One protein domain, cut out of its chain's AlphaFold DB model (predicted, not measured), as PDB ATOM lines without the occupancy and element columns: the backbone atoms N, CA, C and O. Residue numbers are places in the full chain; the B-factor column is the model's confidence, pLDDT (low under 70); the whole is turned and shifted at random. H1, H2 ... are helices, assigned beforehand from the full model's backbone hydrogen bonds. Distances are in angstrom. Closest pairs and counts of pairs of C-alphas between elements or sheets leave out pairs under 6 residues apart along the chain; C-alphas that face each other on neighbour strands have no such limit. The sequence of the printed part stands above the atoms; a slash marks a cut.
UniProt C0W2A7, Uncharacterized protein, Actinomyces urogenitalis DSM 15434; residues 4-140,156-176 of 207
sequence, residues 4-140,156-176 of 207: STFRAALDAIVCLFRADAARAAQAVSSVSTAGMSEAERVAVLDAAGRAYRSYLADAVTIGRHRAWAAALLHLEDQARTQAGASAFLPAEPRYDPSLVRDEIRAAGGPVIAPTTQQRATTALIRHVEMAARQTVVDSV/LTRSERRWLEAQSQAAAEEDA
ATOM      1  N   SER A   4     149.094 179.451 202.531       83.50
ATOM      2  CA  SER A   4     148.026 178.911 203.389       83.50
ATOM      3  C   SER A   4     147.098 177.991 202.596       83.50
ATOM      4  O   SER A   4     146.880 176.849 202.993       83.50
ATOM      5  N   THR A   5     146.660 178.432 201.414       86.94
ATOM      6  CA  THR A   5     145.833 177.624 200.510       86.94
ATOM      7  C   THR A   5     146.518 176.334 200.074       86.94
ATOM      8  O   THR A   5     145.907 175.266 200.087       86.94
ATOM      9  N   PHE A   6     147.791 176.414 199.688       88.06
ATOM     10  CA  PHE A   6     148.555 175.241 199.279       88.06
ATOM     11  C   PHE A   6     148.663 174.218 200.419       88.06
ATOM     12  O   PHE A   6     148.435 173.025 200.216       88.06
ATOM     13  N   ARG A   7     148.931 174.688 201.642       89.75
ATOM     14  CA  ARG A   7     148.967 173.835 202.831       89.75
ATOM     15  C   ARG A   7     147.606 173.198 203.127       89.75
ATOM     16  O   ARG A   7     147.560 171.994 203.355       89.75
ATOM     17  N   ALA A   8     146.516 173.962 203.060       88.50
ATOM     18  CA  ALA A   8     145.164 173.437 203.248       88.50
ATOM     19  C   ALA A   8     144.823 172.352 202.210       88.50
ATOM     20  O   ALA A   8     144.263 171.310 202.552       88.50
ATOM     21  N   ALA A   9     145.231 172.546 200.950       89.38
ATOM     22  CA  ALA A   9     145.069 171.540 199.907       89.38
ATOM     23  C   ALA A   9     145.851 170.250 200.219       89.38
ATOM     24  O   ALA A   9     145.295 169.159 200.082       89.38
ATOM     25  N   LEU A  10     147.103 170.346 200.688       92.31
ATOM     26  CA  LEU A  10     147.882 169.175 201.113       92.31
ATOM     27  C   LEU A  10     147.236 168.445 202.296       92.31
ATOM     28  O   LEU A  10     147.106 167.219 202.259       92.31
ATOM     29  N   ASP A  11     146.765 169.180 203.304       92.31
ATOM     30  CA  ASP A  11     146.071 168.604 204.459       92.31
ATOM     31  C   ASP A  11     144.785 167.871 204.029       92.31
ATOM     32  O   ASP A  11     144.503 166.763 204.502       92.31
ATOM     33  N   ALA A  12     144.036 168.425 203.067       92.75
ATOM     34  CA  ALA A  12     142.858 167.783 202.487       92.75
ATOM     35  C   ALA A  12     143.209 166.501 201.707       92.75
ATOM     36  O   ALA A  12     142.524 165.483 201.852       92.75
ATOM     37  N   ILE A  13     144.295 166.507 200.924       93.75
ATOM     38  CA  ILE A  13     144.793 165.319 200.207       93.75
ATOM     39  C   ILE A  13     145.154 164.210 201.201       93.75
ATOM     40  O   ILE A  13     144.743 163.061 201.023       93.75
ATOM     41  N   VAL A  14     145.868 164.547 202.277       94.38
ATOM     42  CA  VAL A  14     146.237 163.592 203.330       94.38
ATOM     43  C   VAL A  14     144.999 163.056 204.053       94.38
ATOM     44  O   VAL A  14     144.927 161.859 204.345       94.38
ATOM     45  N   CYS A  15     143.996 163.896 204.317       94.75
ATOM     46  CA  CYS A  15     142.727 163.455 204.899       94.75
ATOM     47  C   CYS A  15     141.990 162.453 204.000       94.75
ATOM     48  O   CYS A  15     141.515 161.427 204.492       94.75
ATOM     49  N   LEU A  16     141.935 162.706 202.689       93.62
ATOM     50  CA  LEU A  16     141.343 161.775 201.724       93.62
ATOM     51  C   LEU A  16     142.105 160.451 201.685       93.62
ATOM     52  O   LEU A  16     141.483 159.397 201.802       93.62
ATOM     53  N   PHE A  17     143.437 160.503 201.629       95.19
ATOM     54  CA  PHE A  17     144.276 159.309 201.679       95.19
ATOM     55  C   PHE A  17     144.018 158.475 202.945       95.19
ATOM     56  O   PHE A  17     143.866 157.256 202.871       95.19
ATOM     57  N   ARG A  18     143.908 159.117 204.115       94.88
ATOM     58  CA  ARG A  18     143.563 158.428 205.370       94.88
ATOM     59  C   ARG A  18     142.189 157.765 205.299       94.88
ATOM     60  O   ARG A  18     142.038 156.646 205.784       94.88
ATOM     61  N   ALA A  19     141.201 158.433 204.706       94.25
ATOM     62  CA  ALA A  19     139.862 157.876 204.538       94.25
ATOM     63  C   ALA A  19     139.858 156.666 203.589       94.25
ATOM     64  O   ALA A  19     139.213 155.660 203.889       94.25
ATOM     65  N   ASP A  20     140.605 156.735 202.486       92.50
ATOM     66  CA  ASP A  20     140.837 155.608 201.579       92.50
ATOM     67  C   ASP A  20     141.496 154.436 202.330       92.50
ATOM     68  O   ASP A  20     140.956 153.327 202.365       92.50
ATOM     69  N   ALA A  21     142.612 154.676 203.020       91.94
ATOM     70  CA  ALA A  21     143.320 153.646 203.780       91.94
ATOM     71  C   ALA A  21     142.438 152.990 204.862       91.94
ATOM     72  O   ALA A  21     142.482 151.771 205.050       91.94
ATOM     73  N   ALA A  22     141.595 153.777 205.539       91.62
ATOM     74  CA  ALA A  22     140.641 153.275 206.525       91.62
ATOM     75  C   ALA A  22     139.564 152.378 205.889       91.62
ATOM     76  O   ALA A  22     139.254 151.320 206.438       91.62
ATOM     77  N   ARG A  23     139.038 152.746 204.711       91.56
ATOM     78  CA  ARG A  23     138.104 151.892 203.953       91.56
ATOM     79  C   ARG A  23     138.739 150.556 203.580       91.56
ATOM     80  O   ARG A  23     138.106 149.514 203.738       91.56
ATOM     81  N   ALA A  24     139.997 150.569 203.144       90.56
ATOM     82  CA  ALA A  24     140.736 149.350 202.818       90.56
ATOM     83  C   ALA A  24     140.925 148.445 204.042       90.56
ATOM     84  O   ALA A  24     140.683 147.240 203.978       90.56
ATOM     85  N   ALA A  25     141.323 149.034 205.172       89.56
ATOM     86  CA  ALA A  25     141.484 148.324 206.437       89.56
ATOM     87  C   ALA A  25     140.165 147.699 206.915       89.56
ATOM     88  O   ALA A  25     140.138 146.546 207.356       89.56
ATOM     89  N   GLN A  26     139.056 148.431 206.783       89.62
ATOM     90  CA  GLN A  26     137.727 147.942 207.131       89.62
ATOM     91  C   GLN A  26     137.289 146.784 206.227       89.62
ATOM     92  O   GLN A  26     136.784 145.785 206.737       89.62
ATOM     93  N   ALA A  27     137.532 146.874 204.915       88.06
ATOM     94  CA  ALA A  27     137.214 145.803 203.973       88.06
ATOM     95  C   ALA A  27     137.917 144.491 204.357       88.06
ATOM     96  O   ALA A  27     137.273 143.448 204.439       88.06
ATOM     97  N   VAL A  28     139.208 144.554 204.698       87.19
ATOM     98  CA  VAL A  28     139.986 143.394 205.168       87.19
ATOM     99  C   VAL A  28     139.469 142.867 206.506       87.19
ATOM    100  O   VAL A  28     139.323 141.661 206.679       87.19
ATOM    101  N   SER A  29     139.174 143.762 207.450       84.12
ATOM    102  CA  SER A  29     138.720 143.386 208.798       84.12
ATOM    103  C   SER A  29     137.317 142.771 208.804       84.12
ATOM    104  O   SER A  29     136.968 142.043 209.728       84.12
ATOM    105  N   SER A  30     136.510 143.052 207.779       85.88
ATOM    106  CA  SER A  30     135.152 142.513 207.628       85.88
ATOM    107  C   SER A  30     135.104 141.077 207.089       85.88
ATOM    108  O   SER A  30     134.037 140.465 207.055       85.88
ATOM    109  N   VAL A  31     136.250 140.520 206.680       87.31
ATOM    110  CA  VAL A  31     136.343 139.161 206.138       87.31
ATOM    111  C   VAL A  31     136.123 138.134 207.252       87.31
ATOM    112  O   VAL A  31     136.985 137.904 208.099       87.31
ATOM    113  N   SER A  32     134.953 137.492 207.242       85.88
ATOM    114  CA  SER A  32     134.645 136.393 208.159       85.88
ATOM    115  C   SER A  32     135.388 135.123 207.756       85.88
ATOM    116  O   SER A  32     135.380 134.733 206.590       85.88
ATOM    117  N   THR A  33     135.992 134.456 208.739       87.88
ATOM    118  CA  THR A  33     136.659 133.153 208.568       87.88
ATOM    119  C   THR A  33     136.005 132.039 209.393       87.88
ATOM    120  O   THR A  33     136.560 130.949 209.556       87.88
ATOM    121  N   ALA A  34     134.814 132.309 209.935       89.88
ATOM    122  CA  ALA A  34     134.068 131.363 210.752       89.88
ATOM    123  C   ALA A  34     133.619 130.152 209.921       89.88
ATOM    124  O   ALA A  34     133.100 130.303 208.819       89.88
ATOM    125  N   GLY A  35     133.817 128.947 210.459       92.06
ATOM    126  CA  GLY A  35     133.448 127.697 209.786       92.06
ATOM    127  C   GLY A  35     134.382 127.270 208.646       92.06
ATOM    128  O   GLY A  35     134.165 126.204 208.081       92.06
ATOM    129  N   MET A  36     135.422 128.051 208.334       95.44
ATOM    130  CA  MET A  36     136.427 127.686 207.333       95.44
ATOM    131  C   MET A  36     137.463 126.721 207.914       95.44
ATOM    132  O   MET A  36     137.860 126.847 209.080       95.44
ATOM    133  N   SER A  37     137.955 125.805 207.080       96.56
ATOM    134  CA  SER A  37     139.168 125.046 207.379       96.56
ATOM    135  C   SER A  37     140.386 125.974 207.470       96.56
ATOM    136  O   SER A  37     140.379 127.103 206.975       96.56
ATOM    137  N   GLU A  38     141.467 125.497 208.088       94.31
ATOM    138  CA  GLU A  38     142.689 126.298 208.227       94.31
ATOM    139  C   GLU A  38     143.294 126.671 206.863       94.31
ATOM    140  O   GLU A  38     143.702 127.812 206.655       94.31
ATOM    141  N   ALA A  39     143.278 125.748 205.895       95.12
ATOM    142  CA  ALA A  39     143.782 126.008 204.547       95.12
ATOM    143  C   ALA A  39     142.974 127.105 203.829       95.12
ATOM    144  O   ALA A  39     143.550 128.005 203.215       95.12
ATOM    145  N   GLU A  40     141.645 127.069 203.946       94.75
ATOM    146  CA  GLU A  40     140.763 128.088 203.369       94.75
ATOM    147  C   GLU A  40     140.950 129.448 204.050       94.75
ATOM    148  O   GLU A  40     141.023 130.476 203.373       94.75
ATOM    149  N   ARG A  41     141.090 129.461 205.380       91.81
ATOM    150  CA  ARG A  41     141.359 130.678 206.153       91.81
ATOM    151  C   ARG A  41     142.649 131.353 205.698       91.81
ATOM    152  O   ARG A  41     142.647 132.557 205.447       91.81
ATOM    153  N   VAL A  42     143.733 130.590 205.567       90.88
ATOM    154  CA  VAL A  42     145.029 131.110 205.109       90.88
ATOM    155  C   VAL A  42     144.909 131.707 203.705       90.88
ATOM    156  O   VAL A  42     145.352 132.834 203.484       90.88
ATOM    157  N   ALA A  43     144.255 131.005 202.774       93.12
ATOM    158  CA  ALA A  43     144.077 131.482 201.404       93.12
ATOM    159  C   ALA A  43     143.267 132.789 201.329       93.12
ATOM    160  O   ALA A  43     143.632 133.712 200.594       93.12
ATOM    161  N   VAL A  44     142.192 132.895 202.115       92.62
ATOM    162  CA  VAL A  44     141.339 134.091 202.163       92.62
ATOM    163  C   VAL A  44     142.066 135.284 202.782       92.62
ATOM    164  O   VAL A  44     142.012 136.382 202.225       92.62
ATOM    165  N   LEU A  45     142.789 135.092 203.888       89.62
ATOM    166  CA  LEU A  45     143.546 136.174 204.527       89.62
ATOM    167  C   LEU A  45     144.704 136.666 203.647       89.62
ATOM    168  O   LEU A  45     144.978 137.866 203.604       89.62
ATOM    169  N   ASP A  46     145.352 135.771 202.904       90.19
ATOM    170  CA  ASP A  46     146.393 136.137 201.944       90.19
ATOM    171  C   ASP A  46     145.820 136.919 200.745       90.19
ATOM    172  O   ASP A  46     146.370 137.951 200.339       90.19
ATOM    173  N   ALA A  47     144.655 136.511 200.227       90.69
ATOM    174  CA  ALA A  47     143.932 137.261 199.200       90.69
ATOM    175  C   ALA A  47     143.504 138.657 199.689       90.69
ATOM    176  O   ALA A  47     143.738 139.646 198.990       90.69
ATOM    177  N   ALA A  48     142.962 138.760 200.905       90.31
ATOM    178  CA  ALA A  48     142.609 140.037 201.523       90.31
ATOM    179  C   ALA A  48     143.847 140.933 201.717       90.31
ATOM    180  O   ALA A  48     143.817 142.123 201.406       90.31
ATOM    181  N   GLY A  49     144.972 140.352 202.146       89.25
ATOM    182  CA  GLY A  49     146.248 141.056 202.259       89.25
ATOM    183  C   GLY A  49     146.768 141.581 200.916       89.25
ATOM    184  O   GLY A  49     147.307 142.687 200.862       89.25
ATOM    185  N   ARG A  50     146.599 140.833 199.815       89.62
ATOM    186  CA  ARG A  50     146.921 141.322 198.461       89.62
ATOM    187  C   ARG A  50     146.023 142.482 198.042       89.62
ATOM    188  O   ARG A  50     146.549 143.485 197.567       89.62
ATOM    189  N   ALA A  51     144.712 142.361 198.247       89.81
ATOM    190  CA  ALA A  51     143.753 143.411 197.909       89.81
ATOM    191  C   ALA A  51     144.054 144.714 198.668       89.81
ATOM    192  O   ALA A  51     144.103 145.781 198.062       89.81
ATOM    193  N   TYR A  52     144.366 144.617 199.964       90.19
ATOM    194  CA  TYR A  52     144.786 145.757 200.783       90.19
ATOM    195  C   TYR A  52     146.016 146.473 200.223       90.19
ATOM    196  O   TYR A  52     146.018 147.694 200.085       90.19
ATOM    197  N   ARG A  53     147.061 145.711 199.870       90.06
ATOM    198  CA  ARG A  53     148.292 146.268 199.289       90.06
ATOM    199  C   ARG A  53     148.027 146.967 197.957       90.06
ATOM    200  O   ARG A  53     148.568 148.045 197.743       90.06
ATOM    201  N   SER A  54     147.204 146.367 197.095       89.56
ATOM    202  CA  SER A  54     146.820 146.967 195.811       89.56
ATOM    203  C   SER A  54     146.084 148.283 196.023       89.56
ATOM    204  O   SER A  54     146.479 149.301 195.473       89.56
ATOM    205  N   TYR A  55     145.082 148.283 196.901       91.00
ATOM    206  CA  TYR A  55     144.298 149.476 197.187       91.00
ATOM    207  C   TYR A  55     145.162 150.613 197.748       91.00
ATOM    208  O   TYR A  55     145.013 151.764 197.347       91.00
ATOM    209  N   LEU A  56     146.090 150.311 198.666       92.00
ATOM    210  CA  LEU A  56     147.019 151.323 199.172       92.00
ATOM    211  C   LEU A  56     147.938 151.866 198.075       92.00
ATOM    212  O   LEU A  56     148.228 153.059 198.083       92.00
ATOM    213  N   ALA A  57     148.383 151.029 197.136       91.00
ATOM    214  CA  ALA A  57     149.191 151.491 196.013       91.00
ATOM    215  C   ALA A  57     148.413 152.465 195.115       91.00
ATOM    216  O   ALA A  57     148.941 153.524 194.767       91.00
ATOM    217  N   ASP A  58     147.147 152.161 194.826       90.31
ATOM    218  CA  ASP A  58     146.265 153.046 194.061       90.31
ATOM    219  C   ASP A  58     146.024 154.367 194.810       90.31
ATOM    220  O   ASP A  58     146.192 155.450 194.249       90.31
ATOM    221  N   ALA A  59     145.714 154.295 196.110       92.06
ATOM    222  CA  ALA A  59     145.469 155.470 196.945       92.06
ATOM    223  C   ALA A  59     146.704 156.382 197.063       92.06
ATOM    224  O   ALA A  59     146.575 157.605 197.002       92.06
ATOM    225  N   VAL A  60     147.906 155.806 197.198       93.81
ATOM    226  CA  VAL A  60     149.164 156.570 197.199       93.81
ATOM    227  C   VAL A  60     149.396 157.231 195.846       93.81
ATOM    228  O   VAL A  60     149.754 158.404 195.816       93.81
ATOM    229  N   THR A  61     149.171 156.516 194.744       90.56
ATOM    230  CA  THR A  61     149.351 157.052 193.385       90.56
ATOM    231  C   THR A  61     148.441 158.258 193.157       90.56
ATOM    232  O   THR A  61     148.914 159.336 192.809       90.56
ATOM    233  N   ILE A  62     147.152 158.121 193.478       90.31
ATOM    234  CA  ILE A  62     146.172 159.213 193.386       90.31
ATOM    235  C   ILE A  62     146.555 160.379 194.309       90.31
ATOM    236  O   ILE A  62     146.489 161.541 193.910       90.31
ATOM    237  N   GLY A  63     146.951 160.091 195.553       92.19
ATOM    238  CA  GLY A  63     147.363 161.113 196.515       92.19
ATOM    239  C   GLY A  63     148.573 161.911 196.030       92.19
ATOM    240  O   GLY A  63     148.561 163.141 196.086       92.19
ATOM    241  N   ARG A  64     149.594 161.223 195.512       93.12
ATOM    242  CA  ARG A  64     150.806 161.831 194.948       93.12
ATOM    243  C   ARG A  64     150.500 162.709 193.742       93.12
ATOM    244  O   ARG A  64     150.967 163.843 193.719       93.12
ATOM    245  N   HIS A  65     149.677 162.227 192.813       90.12
ATOM    246  CA  HIS A  65     149.263 163.002 191.645       90.12
ATOM    247  C   HIS A  65     148.558 164.303 192.062       90.12
ATOM    248  O   HIS A  65     148.912 165.393 191.616       90.12
ATOM    249  N   ARG A  66     147.622 164.229 193.020       91.25
ATOM    250  CA  ARG A  66     146.956 165.424 193.574       91.25
ATOM    251  C   ARG A  66     147.931 166.378 194.269       91.25
ATOM    252  O   ARG A  66     147.755 167.590 194.185       91.25
ATOM    253  N   ALA A  67     148.937 165.846 194.963       92.75
ATOM    254  CA  ALA A  67     149.938 166.641 195.668       92.75
ATOM    255  C   ALA A  67     150.883 167.369 194.693       92.75
ATOM    256  O   ALA A  67     151.143 168.558 194.876       92.75
ATOM    257  N   TRP A  68     151.326 166.692 193.628       91.94
ATOM    258  CA  TRP A  68     152.044 167.306 192.504       91.94
ATOM    259  C   TRP A  68     151.214 168.421 191.860       91.94
ATOM    260  O   TRP A  68     151.678 169.551 191.731       91.94
ATOM    261  N   ALA A  69     149.948 168.147 191.556       88.94
ATOM    262  CA  ALA A  69     149.042 169.116 190.955       88.94
ATOM    263  C   ALA A  69     148.842 170.381 191.799       88.94
ATOM    264  O   ALA A  69     148.853 171.499 191.281       88.94
ATOM    265  N   ALA A  70     148.663 170.209 193.113       89.62
ATOM    266  CA  ALA A  70     148.560 171.323 194.046       89.62
ATOM    267  C   ALA A  70     149.848 172.161 194.056       89.62
ATOM    268  O   ALA A  70     149.777 173.389 194.085       89.62
ATOM    269  N   ALA A  71     151.015 171.511 193.983       90.44
ATOM    270  CA  ALA A  71     152.300 172.197 193.906       90.44
ATOM    271  C   ALA A  71     152.461 172.967 192.586       90.44
ATOM    272  O   ALA A  71     152.884 174.119 192.622       90.44
ATOM    273  N   LEU A  72     152.045 172.409 191.444       87.44
ATOM    274  CA  LEU A  72     152.064 173.130 190.165       87.44
ATOM    275  C   LEU A  72     151.212 174.399 190.198       87.44
ATOM    276  O   LEU A  72     151.691 175.468 189.831       87.44
ATOM    277  N   LEU A  73     149.974 174.317 190.694       85.75
ATOM    278  CA  LEU A  73     149.107 175.495 190.816       85.75
ATOM    279  C   LEU A  73     149.683 176.549 191.768       85.75
ATOM    280  O   LEU A  73     149.478 177.750 191.567       85.75
ATOM    281  N   HIS A  74     150.384 176.109 192.815       87.19
ATOM    282  CA  HIS A  74     151.105 177.003 193.707       87.19
ATOM    283  C   HIS A  74     152.243 177.725 192.974       87.19
ATOM    284  O   HIS A  74     152.299 178.953 193.020       87.19
ATOM    285  N   LEU A  75     153.082 176.990 192.240       84.94
ATOM    286  CA  LEU A  75     154.201 177.537 191.466       84.94
ATOM    287  C   LEU A  75     153.740 178.491 190.356       84.94
ATOM    288  O   LEU A  75     154.283 179.589 190.230       84.94
ATOM    289  N   GLU A  76     152.698 178.134 189.602       82.38
ATOM    290  CA  GLU A  76     152.110 179.009 188.582       82.38
ATOM    291  C   GLU A  76     151.665 180.353 189.164       82.38
ATOM    292  O   GLU A  76     151.824 181.404 188.545       82.38
ATOM    293  N   ASP A  77     151.084 180.335 190.362       83.94
ATOM    294  CA  ASP A  77     150.628 181.557 191.004       83.94
ATOM    295  C   ASP A  77     151.774 182.418 191.540       83.94
ATOM    296  O   ASP A  77     151.733 183.644 191.421       83.94
ATOM    297  N   GLN A  78     152.818 181.782 192.081       82.31
ATOM    298  CA  GLN A  78     154.049 182.476 192.458       82.31
ATOM    299  C   GLN A  78     154.688 183.156 191.239       82.31
ATOM    300  O   GLN A  78     155.051 184.328 191.312       82.31
ATOM    301  N   ALA A  79     154.733 182.486 190.088       79.94
ATOM    302  CA  ALA A  79     155.256 183.079 188.862       79.94
ATOM    303  C   ALA A  79     154.389 184.238 188.341       79.94
ATOM    304  O   ALA A  79     154.917 185.276 187.957       79.94
ATOM    305  N   ARG A  80     153.051 184.122 188.384       77.44
ATOM    306  CA  ARG A  80     152.147 185.223 187.984       77.44
ATOM    307  C   ARG A  80     152.302 186.465 188.860       77.44
ATOM    308  O   ARG A  80     152.171 187.582 188.363       77.44
ATOM    309  N   THR A  81     152.533 186.277 190.158       77.19
ATOM    310  CA  THR A  81     152.694 187.385 191.115       77.19
ATOM    311  C   THR A  81     154.066 188.053 191.012       77.19
ATOM    312  O   THR A  81     154.184 189.252 191.271       77.19
ATOM    313  N   GLN A  82     155.089 187.327 190.559       73.12
ATOM    314  CA  GLN A  82     156.395 187.879 190.211       73.12
ATOM    315  C   GLN A  82     156.360 188.422 188.773       73.12
ATOM    316  O   GLN A  82     156.607 187.705 187.811       73.12
ATOM    317  N   ALA A  83     155.996 189.701 188.629       52.88
ATOM    318  CA  ALA A  83     155.772 190.397 187.356       52.88
ATOM    319  C   ALA A  83     156.738 189.992 186.214       52.88
ATOM    320  O   ALA A  83     157.847 190.511 186.111       52.88
ATOM    321  N   GLY A  84     156.279 189.104 185.322       54.31
ATOM    322  CA  GLY A  84     156.985 188.720 184.093       54.31
ATOM    323  C   GLY A  84     157.778 187.409 184.135       54.31
ATOM    324  O   GLY A  84     158.409 187.081 183.131       54.31
ATOM    325  N   ALA A  85     157.746 186.643 185.230       57.53
ATOM    326  CA  ALA A  85     158.381 185.327 185.280       57.53
ATOM    327  C   ALA A  85     157.548 184.273 184.518       57.53
ATOM    328  O   ALA A  85     156.366 184.066 184.796       57.53
ATOM    329  N   SER A  86     158.167 183.585 183.554       56.44
ATOM    330  CA  SER A  86     157.624 182.337 183.005       56.44
ATOM    331  C   SER A  86     157.814 181.242 184.052       56.44
ATOM    332  O   SER A  86     158.948 180.969 184.432       56.44
ATOM    333  N   ALA A  87     156.733 180.609 184.513       58.25
ATOM    334  CA  ALA A  87     156.840 179.468 185.418       58.25
ATOM    335  C   ALA A  87     157.377 178.264 184.637       58.25
ATOM    336  O   ALA A  87     156.709 177.790 183.714       58.25
ATOM    337  N   PHE A  88     158.553 177.753 184.994       66.00
ATOM    338  CA  PHE A  88     158.892 176.387 184.626       66.00
ATOM    339  C   PHE A  88     158.082 175.442 185.518       66.00
ATOM    340  O   PHE A  88     158.096 175.559 186.743       66.00
ATOM    341  N   LEU A  89     157.338 174.530 184.897       72.94
ATOM    342  CA  LEU A  89     156.504 173.565 185.601       72.94
ATOM    343  C   LEU A  89     157.134 172.179 185.455       72.94
ATOM    344  O   LEU A  89     157.151 171.655 184.338       72.94
ATOM    345  N   PRO A  90     157.662 171.589 186.540       75.56
ATOM    346  CA  PRO A  90     158.285 170.278 186.464       75.56
ATOM    347  C   PRO A  90     157.250 169.181 186.183       75.56
ATOM    348  O   PRO A  90     156.083 169.265 186.583       75.56
ATOM    349  N   ALA A  91     157.700 168.133 185.495       80.31
ATOM    350  CA  ALA A  91     156.902 166.939 185.231       80.31
ATOM    351  C   ALA A  91     156.472 166.241 186.534       80.31
ATOM    352  O   ALA A  91     157.041 166.472 187.602       80.31
ATOM    353  N   GLU A  92     155.470 165.360 186.449       82.75
ATOM    354  CA  GLU A  92     155.071 164.553 187.603       82.75
ATOM    355  C   GLU A  92     156.254 163.700 188.111       82.75
ATOM    356  O   GLU A  92     156.852 162.947 187.332       82.75
ATOM    357  N   PRO A  93     156.601 163.769 189.414       79.00
ATOM    358  CA  PRO A  93     157.700 162.990 189.963       79.00
ATOM    359  C   PRO A  93     157.451 161.486 189.826       79.00
ATOM    360  O   PRO A  93     156.502 160.943 190.412       79.00
ATOM    361  N   ARG A  94     158.364 160.796 189.129       80.75
ATOM    362  CA  ARG A  94     158.339 159.333 188.984       80.75
ATOM    363  C   ARG A  94     158.202 158.662 190.352       80.75
ATOM    364  O   ARG A  94     158.809 159.078 191.341       80.75
ATOM    365  N   TYR A  95     157.405 157.600 190.407       83.75
ATOM    366  CA  TYR A  95     157.172 156.840 191.627       83.75
ATOM    367  C   TYR A  95     157.283 155.347 191.353       83.75
ATOM    368  O   TYR A  95     156.657 154.852 190.420       83.75
ATOM    369  N   ASP A  96     158.056 154.635 192.175       83.81
ATOM    370  CA  ASP A  96     158.112 153.176 192.136       83.81
ATOM    371  C   ASP A  96     157.034 152.589 193.068       83.81
ATOM    372  O   ASP A  96     157.134 152.726 194.294       83.81
ATOM    373  N   PRO A  97     156.011 151.891 192.533       78.31
ATOM    374  CA  PRO A  97     154.983 151.246 193.347       78.31
ATOM    375  C   PRO A  97     155.532 150.163 194.288       78.31
ATOM    376  O   PRO A  97     154.858 149.782 195.251       78.31
ATOM    377  N   SER A  98     156.744 149.647 194.042       85.69
ATOM    378  CA  SER A  98     157.407 148.683 194.923       85.69
ATOM    379  C   SER A  98     157.609 149.235 196.340       85.69
ATOM    380  O   SER A  98     157.414 148.489 197.302       85.69
ATOM    381  N   LEU A  99     157.817 150.551 196.469       88.94
ATOM    382  CA  LEU A  99     157.999 151.246 197.744       88.94
ATOM    383  C   LEU A  99     156.790 151.098 198.674       88.94
ATOM    384  O   LEU A  99     156.950 151.004 199.885       88.94
ATOM    385  N   VAL A 100     155.574 150.997 198.126       88.38
ATOM    386  CA  VAL A 100     154.368 150.758 198.937       88.38
ATOM    387  C   VAL A 100     154.431 149.389 199.608       88.38
ATOM    388  O   VAL A 100     154.074 149.236 200.776       88.38
ATOM    389  N   ARG A 101     154.906 148.373 198.879       89.00
ATOM    390  CA  ARG A 101     155.063 147.019 199.426       89.00
ATOM    391  C   ARG A 101     156.151 146.983 200.489       89.00
ATOM    392  O   ARG A 101     155.981 146.280 201.483       89.00
ATOM    393  N   ASP A 102     157.228 147.729 200.282       91.88
ATOM    394  CA  ASP A 102     158.342 147.789 201.217       91.88
ATOM    395  C   ASP A 102     157.958 148.517 202.506       91.88
ATOM    396  O   ASP A 102     158.240 147.988 203.577       91.88
ATOM    397  N   GLU A 103     157.198 149.612 202.434       93.75
ATOM    398  CA  GLU A 103     156.665 150.295 203.622       93.75
ATOM    399  C   GLU A 103     155.687 149.421 204.413       93.75
ATOM    400  O   GLU A 103     155.749 149.329 205.641       93.75
ATOM    401  N   ILE A 104     154.806 148.695 203.719       89.88
ATOM    402  CA  ILE A 104     153.894 147.748 204.373       89.88
ATOM    403  C   ILE A 104     154.678 146.603 205.031       89.88
ATOM    404  O   ILE A 104     154.309 146.148 206.113       89.88
ATOM    405  N   ARG A 105     155.772 146.138 204.412       89.88
ATOM    406  CA  ARG A 105     156.658 145.130 205.011       89.88
ATOM    407  C   ARG A 105     157.404 145.697 206.222       89.88
ATOM    408  O   ARG A 105     157.490 145.015 207.242       89.88
ATOM    409  N   ALA A 106     157.905 146.928 206.126       92.56
ATOM    410  CA  ALA A 106     158.644 147.621 207.178       92.56
ATOM    411  C   ALA A 106     157.776 147.938 208.405       92.56
ATOM    412  O   ALA A 106     158.270 147.902 209.531       92.56
ATOM    413  N   ALA A 107     156.469 148.164 208.215       91.00
ATOM    414  CA  ALA A 107     155.508 148.328 209.309       91.00
ATOM    415  C   ALA A 107     155.476 147.121 210.275       91.00
ATOM    416  O   ALA A 107     155.198 147.296 211.471       91.00
ATOM    417  N   GLY A 108     155.824 145.933 209.760       84.56
ATOM    418  CA  GLY A 108     156.046 144.701 210.509       84.56
ATOM    419  C   GLY A 108     154.764 144.028 211.002       84.56
ATOM    420  O   GLY A 108     153.795 144.683 211.367       84.56
ATOM    421  N   GLY A 109     154.778 142.694 211.069       87.38
ATOM    422  CA  GLY A 109     153.636 141.890 211.516       87.38
ATOM    423  C   GLY A 109     152.634 141.548 210.404       87.38
ATOM    424  O   GLY A 109     152.863 141.848 209.230       87.38
ATOM    425  N   PRO A 110     151.521 140.872 210.742       85.94
ATOM    426  CA  PRO A 110     150.499 140.514 209.765       85.94
ATOM    427  C   PRO A 110     149.860 141.765 209.155       85.94
ATOM    428  O   PRO A 110     149.474 142.679 209.879       85.94
ATOM    429  N   VAL A 111     149.685 141.792 207.831       84.31
ATOM    430  CA  VAL A 111     149.076 142.929 207.102       84.31
ATOM    431  C   VAL A 111     147.628 143.196 207.530       84.31
ATOM    432  O   VAL A 111     147.145 144.321 207.466       84.31
ATOM    433  N   ILE A 112     146.939 142.162 208.003       82.94
ATOM    434  CA  ILE A 112     145.574 142.260 208.527       82.94
ATOM    435  C   ILE A 112     145.517 142.878 209.932       82.94
ATOM    436  O   ILE A 112     144.436 143.213 210.402       82.94
ATOM    437  N   ALA A 113     146.654 143.003 210.625       88.25
ATOM    438  CA  ALA A 113     146.673 143.532 211.978       88.25
ATOM    439  C   ALA A 113     146.483 145.062 211.956       88.25
ATOM    440  O   ALA A 113     147.221 145.753 211.245       88.25
ATOM    441  N   PRO A 114     145.568 145.618 212.774       88.75
ATOM    442  CA  PRO A 114     145.294 147.058 212.793       88.75
ATOM    443  C   PRO A 114     146.531 147.920 213.074       88.75
ATOM    444  O   PRO A 114     146.695 148.997 212.508       88.75
ATOM    445  N   THR A 115     147.443 147.432 213.919       91.38
ATOM    446  CA  THR A 115     148.697 148.120 214.256       91.38
ATOM    447  C   THR A 115     149.639 148.229 213.055       91.38
ATOM    448  O   THR A 115     150.213 149.292 212.825       91.38
ATOM    449  N   THR A 116     149.764 147.163 212.260       90.62
ATOM    450  CA  THR A 116     150.519 147.155 210.998       90.62
ATOM    451  C   THR A 116     149.904 148.129 210.000       90.62
ATOM    452  O   THR A 116     150.613 148.940 209.411       90.62
ATOM    453  N   GLN A 117     148.576 148.098 209.852       91.00
ATOM    454  CA  GLN A 117     147.834 148.972 208.936       91.00
ATOM    455  C   GLN A 117     148.009 150.450 209.291       91.00
ATOM    456  O   GLN A 117     148.258 151.277 208.412       91.00
ATOM    457  N   GLN A 118     147.933 150.791 210.579       92.19
ATOM    458  CA  GLN A 118     148.149 152.155 211.054       92.19
ATOM    459  C   GLN A 118     149.578 152.631 210.766       92.19
ATOM    460  O   GLN A 118     149.756 153.717 210.216       92.19
ATOM    461  N   ARG A 119     150.593 151.815 211.087       93.62
ATOM    462  CA  ARG A 119     152.007 152.139 210.824       93.62
ATOM    463  C   ARG A 119     152.279 152.333 209.335       93.62
ATOM    464  O   ARG A 119     152.865 153.346 208.964       93.62
ATOM    465  N   ALA A 120     151.796 151.413 208.499       93.00
ATOM    466  CA  ALA A 120     151.911 151.516 207.048       93.00
ATOM    467  C   ALA A 120     151.233 152.791 206.528       93.00
ATOM    468  O   ALA A 120     151.837 153.550 205.781       93.00
ATOM    469  N   THR A 121     150.016 153.091 206.989       93.88
ATOM    470  CA  THR A 121     149.302 154.319 206.599       93.88
ATOM    471  C   THR A 121     150.098 155.569 206.978       93.88
ATOM    472  O   THR A 121     150.244 156.474 206.162       93.88
ATOM    473  N   THR A 122     150.653 155.633 208.194       93.75
ATOM    474  CA  THR A 122     151.485 156.766 208.631       93.75
ATOM    475  C   THR A 122     152.743 156.938 207.780       93.75
ATOM    476  O   THR A 122     153.102 158.073 207.467       93.75
ATOM    477  N   ALA A 123     153.406 155.848 207.391       93.81
ATOM    478  CA  ALA A 123     154.575 155.917 206.519       93.81
ATOM    479  C   ALA A 123     154.203 156.411 205.111       93.81
ATOM    480  O   ALA A 123     154.810 157.350 204.598       93.81
ATOM    481  N   LEU A 124     153.129 155.871 204.534       94.88
ATOM    482  CA  LEU A 124     152.677 156.205 203.181       94.88
ATOM    483  C   LEU A 124     152.165 157.647 203.032       94.88
ATOM    484  O   LEU A 124     152.275 158.212 201.946       94.88
ATOM    485  N   ILE A 125     151.691 158.293 204.107       94.25
ATOM    486  CA  ILE A 125     151.385 159.740 204.091       94.25
ATOM    487  C   ILE A 125     152.611 160.550 203.652       94.25
ATOM    488  O   ILE A 125     152.487 161.461 202.836       94.25
ATOM    489  N   ARG A 126     153.810 160.178 204.123       92.81
ATOM    490  CA  ARG A 126     155.049 160.873 203.747       92.81
ATOM    491  C   ARG A 126     155.317 160.765 202.249       92.81
ATOM    492  O   ARG A 126     155.839 161.704 201.666       92.81
ATOM    493  N   HIS A 127     154.934 159.657 201.611       93.00
ATOM    494  CA  HIS A 127     155.128 159.453 200.172       93.00
ATOM    495  C   HIS A 127     154.218 160.362 199.345       93.00
ATOM    496  O   HIS A 127     154.636 160.839 198.289       93.00
ATOM    497  N   VAL A 128     152.997 160.609 199.829       93.44
ATOM    498  CA  VAL A 128     152.053 161.559 199.230       93.44
ATOM    499  C   VAL A 128     152.596 162.984 199.334       93.44
ATOM    500  O   VAL A 128     152.727 163.666 198.322       93.44
ATOM    501  N   GLU A 129     153.005 163.408 200.531       92.25
ATOM    502  CA  GLU A 129     153.579 164.742 200.759       92.25
ATOM    503  C   GLU A 129     154.889 164.966 199.986       92.25
ATOM    504  O   GLU A 129     155.152 166.070 199.505       92.25
ATOM    505  N   MET A 130     155.712 163.921 199.842       89.50
ATOM    506  CA  MET A 130     156.992 164.002 199.139       89.50
ATOM    507  C   MET A 130     156.824 164.366 197.660       89.50
ATOM    508  O   MET A 130     157.696 165.032 197.116       89.50
ATOM    509  N   ALA A 131     155.711 163.998 197.013       89.81
ATOM    510  CA  ALA A 131     155.456 164.394 195.625       89.81
ATOM    511  C   ALA A 131     155.378 165.922 195.478       89.81
ATOM    512  O   ALA A 131     156.058 166.495 194.630       89.81
ATOM    513  N   ALA A 132     154.633 166.597 196.358       88.38
ATOM    514  CA  ALA A 132     154.559 168.057 196.364       88.38
ATOM    515  C   ALA A 132     155.914 168.707 196.677       88.38
ATOM    516  O   ALA A 132     156.310 169.659 196.009       88.38
ATOM    517  N   ARG A 133     156.651 168.174 197.663       86.00
ATOM    518  CA  ARG A 133     157.985 168.685 198.025       86.00
ATOM    519  C   ARG A 133     158.972 168.569 196.870       86.00
ATOM    520  O   ARG A 133     159.648 169.546 196.571       86.00
ATOM    521  N   GLN A 134     159.024 167.406 196.225       85.69
ATOM    522  CA  GLN A 134     159.906 167.168 195.088       85.69
ATOM    523  C   GLN A 134     159.563 168.105 193.929       85.69
ATOM    524  O   GLN A 134     160.459 168.715 193.375       85.69
ATOM    525  N   THR A 135     158.273 168.323 193.653       87.12
ATOM    526  CA  THR A 135     157.814 169.271 192.620       87.12
ATOM    527  C   THR A 135     158.332 170.690 192.876       87.12
ATOM    528  O   THR A 135     158.808 171.355 191.964       87.12
ATOM    529  N   VAL A 136     158.273 171.167 194.123       83.56
ATOM    530  CA  VAL A 136     158.802 172.497 194.469       83.56
ATOM    531  C   VAL A 136     160.326 172.541 194.327       83.56
ATOM    532  O   VAL A 136     160.846 173.508 193.782       83.56
ATOM    533  N   VAL A 137     161.044 171.507 194.775       83.19
ATOM    534  CA  VAL A 137     162.511 171.427 194.640       83.19
ATOM    535  C   VAL A 137     162.933 171.399 193.171       83.19
ATOM    536  O   VAL A 137     163.733 172.232 192.758       83.19
ATOM    537  N   ASP A 138     162.330 170.518 192.374       80.19
ATOM    538  CA  ASP A 138     162.637 170.358 190.952       80.19
ATOM    539  C   ASP A 138     162.400 171.661 190.187       80.19
ATOM    540  O   ASP A 138     163.195 172.000 189.320       80.19
ATOM    541  N   SER A 139     161.361 172.430 190.547       75.50
ATOM    542  CA  SER A 139     161.086 173.726 189.915       75.50
ATOM    543  C   SER A 139     162.183 174.773 190.139       75.50
ATOM    544  O   SER A 139     162.373 175.635 189.287       75.50
ATOM    545  N   VAL A 140     162.911 174.689 191.260       70.94
ATOM    546  CA  VAL A 140     164.027 175.591 191.588       70.94
ATOM    547  C   VAL A 140     165.326 175.109 190.941       70.94
ATOM    548  O   VAL A 140     166.093 175.923 190.433       70.94
ATOM    549  N   LEU A 156     146.031 167.496 184.280       59.38
ATOM    550  CA  LEU A 156     145.029 167.348 185.341       59.38
ATOM    551  C   LEU A 156     143.645 167.022 184.770       59.38
ATOM    552  O   LEU A 156     143.158 167.715 183.866       59.38
ATOM    553  N   THR A 157     142.942 166.032 185.308       66.56
ATOM    554  CA  THR A 157     141.563 165.799 184.874       66.56
ATOM    555  C   THR A 157     140.687 167.008 185.234       66.56
ATOM    556  O   THR A 157     140.954 167.769 186.170       66.56
ATOM    557  N   ARG A 158     139.594 167.230 184.490       70.19
ATOM    558  CA  ARG A 158     138.634 168.314 184.794       70.19
ATOM    559  C   ARG A 158     138.094 168.213 186.228       70.19
ATOM    560  O   ARG A 158     137.824 169.234 186.855       70.19
ATOM    561  N   SER A 159     137.929 166.991 186.723       58.91
ATOM    562  CA  SER A 159     137.450 166.699 188.073       58.91
ATOM    563  C   SER A 159     138.461 167.123 189.138       58.91
ATOM    564  O   SER A 159     138.073 167.721 190.137       58.91
ATOM    565  N   GLU A 160     139.749 166.881 188.902       64.94
ATOM    566  CA  GLU A 160     140.827 167.288 189.810       64.94
ATOM    567  C   GLU A 160     141.002 168.801 189.845       64.94
ATOM    568  O   GLU A 160     141.121 169.366 190.928       64.94
ATOM    569  N   ARG A 161     140.912 169.477 188.690       69.25
ATOM    570  CA  ARG A 161     140.936 170.950 188.636       69.25
ATOM    571  C   ARG A 161     139.817 171.573 189.457       69.25
ATOM    572  O   ARG A 161     140.086 172.395 190.322       69.25
ATOM    573  N   ARG A 162     138.575 171.120 189.255       77.94
ATOM    574  CA  ARG A 162     137.423 171.607 190.035       77.94
ATOM    575  C   ARG A 162     137.580 171.349 191.529       77.94
ATOM    576  O   ARG A 162     137.181 172.177 192.341       77.94
ATOM    577  N   TRP A 163     138.130 170.195 191.897       78.19
ATOM    578  CA  TRP A 163     138.378 169.867 193.296       78.19
ATOM    579  C   TRP A 163     139.430 170.800 193.916       78.19
ATOM    580  O   TRP A 163     139.197 171.338 194.997       78.19
ATOM    581  N   LEU A 164     140.538 171.053 193.211       70.44
ATOM    582  CA  LEU A 164     141.593 171.978 193.643       70.44
ATOM    583  C   LEU A 164     141.086 173.425 193.743       70.44
ATOM    584  O   LEU A 164     141.388 174.112 194.716       70.44
ATOM    585  N   GLU A 165     140.269 173.874 192.787       74.56
ATOM    586  CA  GLU A 165     139.606 175.184 192.824       74.56
ATOM    587  C   GLU A 165     138.710 175.331 194.061       74.56
ATOM    588  O   GLU A 165     138.765 176.357 194.737       74.56
ATOM    589  N   ALA A 166     137.941 174.293 194.405       79.88
ATOM    590  CA  ALA A 166     137.094 174.297 195.596       79.88
ATOM    591  C   ALA A 166     137.914 174.389 196.896       79.88
ATOM    592  O   ALA A 166     137.542 175.133 197.801       79.88
ATOM    593  N   GLN A 167     139.053 173.686 196.984       70.56
ATOM    594  CA  GLN A 167     139.964 173.833 198.129       70.56
ATOM    595  C   GLN A 167     140.584 175.236 198.179       70.56
ATOM    596  O   GLN A 167     140.730 175.811 199.256       70.56
ATOM    597  N   SER A 168     140.893 175.820 197.016       66.38
ATOM    598  CA  SER A 168     141.414 177.185 196.939       66.38
ATOM    599  C   SER A 168     140.413 178.242 197.383       66.38
ATOM    600  O   SER A 168     140.815 179.230 197.991       66.38
ATOM    601  N   GLN A 169     139.130 178.055 197.078       70.12
ATOM    602  CA  GLN A 169     138.066 178.946 197.534       70.12
ATOM    603  C   GLN A 169     137.871 178.839 199.047       70.12
ATOM    604  O   GLN A 169     137.843 179.867 199.717       70.12
ATOM    605  N   ALA A 170     137.834 177.619 199.592       71.00
ATOM    606  CA  ALA A 170     137.685 177.399 201.031       71.00
ATOM    607  C   ALA A 170     138.814 178.057 201.848       71.00
ATOM    608  O   ALA A 170     138.546 178.722 202.846       71.00
ATOM    609  N   ALA A 171     140.065 177.945 201.396       62.59
ATOM    610  CA  ALA A 171     141.190 178.590 202.074       62.59
ATOM    611  C   ALA A 171     141.194 180.120 201.918       62.59
ATOM    612  O   ALA A 171     141.546 180.833 202.852       62.59
ATOM    613  N   ALA A 172     140.767 180.651 200.766       65.81
ATOM    614  CA  ALA A 172     140.615 182.096 200.593       65.81
ATOM    615  C   ALA A 172     139.517 182.676 201.506       65.81
ATOM    616  O   ALA A 172     139.632 183.808 201.978       65.81
ATOM    617  N   GLU A 173     138.459 181.906 201.770       75.19
ATOM    618  CA  GLU A 173     137.428 182.260 202.748       75.19
ATOM    619  C   GLU A 173     137.961 182.228 204.184       75.19
ATOM    620  O   GLU A 173     137.636 183.132 204.953       75.19
ATOM    621  N   GLU A 174     138.796 181.247 204.538       70.38
ATOM    622  CA  GLU A 174     139.485 181.173 205.835       70.38
ATOM    623  C   GLU A 174     140.441 182.361 206.033       70.38
ATOM    624  O   GLU A 174     140.304 183.094 207.011       70.38
ATOM    625  N   ASP A 175     141.309 182.655 205.057       62.56
ATOM    626  CA  ASP A 175     142.202 183.823 205.080       62.56
ATOM    627  C   ASP A 175     141.392 185.134 205.230       62.56
ATOM    628  O   ASP A 175     141.758 186.040 205.985       62.56
ATOM    629  N   ALA A 176     140.244 185.252 204.546       71.31
ATOM    630  CA  ALA A 176     139.356 186.409 204.674       71.31
ATOM    631  C   ALA A 176     138.676 186.494 206.053       71.31
ATOM    632  O   ALA A 176     138.410 187.599 206.538       71.31
TER     633      ALA A 176
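AT A GLANCE: This is residues 4 to 140 and 156 to 176 of the 207 residues of an uncharacterized protein of Actinomyces urogenitalis DSM 15434 (UniProt C0W2A7). A long rod: H1 and the much longer H2 make a helical hairpin, and H4 packs on both of them as the third helix of a bundle. The short H3 packs on H2 and H4 at a slant, while H5 crosses the first turns of H1. H2 gives the rod its length, and residues 82 to 97 fold back from its last end to H3. The printed part has 158 residues, with five named helices in the order H1, H2, H3, H4, H5 and no named strand; the class is all helix. The whole is loose, with a radius of gyration of the C-alphas of 19.0 A and spans of 70 by 30 by 25 A.

HOW THE PARTS SIT: H1, residues 4 to 29, and H2, residues 38 to 81, touch as a hairpin, opposite ways at a shallow tilt of 9 degrees; their closest C-alphas, of Val 28 and Ala 48, are 5.6 A apart. H4, residues 114 to 140, touches residues 60 to 75 of H2 with its residues 124 to 136, the same way at a shallow tilt of 27 degrees, the closest C-alphas being those of Arg 64 and Val 128 at 4.5 A. H4 also touches H1, opposite ways at a shallow tilt of 30 degrees, closest at the C-alphas of Val 14 and Ile 125, 6.5 A. H3, residues 98 to 106, touches residues 53 to 60 of H2 at a steep tilt of 60 degrees, closest at Ala 57 and Val 100, whose C-alphas are 6.0 A apart. H3 and H4 form a second hairpin at a steep tilt of 41 degrees, with the C-alphas of Ile 104 and Ala 120 closest at 5.0 A. H5, residues 158 to 176, touches residues 4 to 12 of H1 at a steep tilt of 57 degrees, closest at the C-alphas of Thr 5 and Ala 171, 5.0 A; it is apart from H3 and H4. In H1, H2, H3 and H5 every O i to N i+4 pair is within hydrogen-bond range; in H4 19 of 23 are.

IN THESE COORDINATES: H1 begins at C-alpha 4, (148.026, 178.911, 203.389), and is 37.1 A long. H2 measures 64.2 A and ends at C-alpha 81, (152.694, 187.385, 191.115). H3 is 12.4 A long. H4 measures 40.2 A, with a kink of 27 degrees near residue 132. H5 measures 26.9 A and ends at C-alpha 176, (139.356, 186.409, 204.674).

THE WHOLE: The C-alphas farthest apart, of Ser 37 and Ala 83, are 70.3 A apart. Residues 141 to 155 are not printed, and C-alphas 140 and 156 are 21.6 A apart across the cut. The link from H2 to H3 is long, 16 residues. The mean pLDDT of the printed part is 85.0; 15 residues are under 70, among them 83 to 88 and 159 to 161.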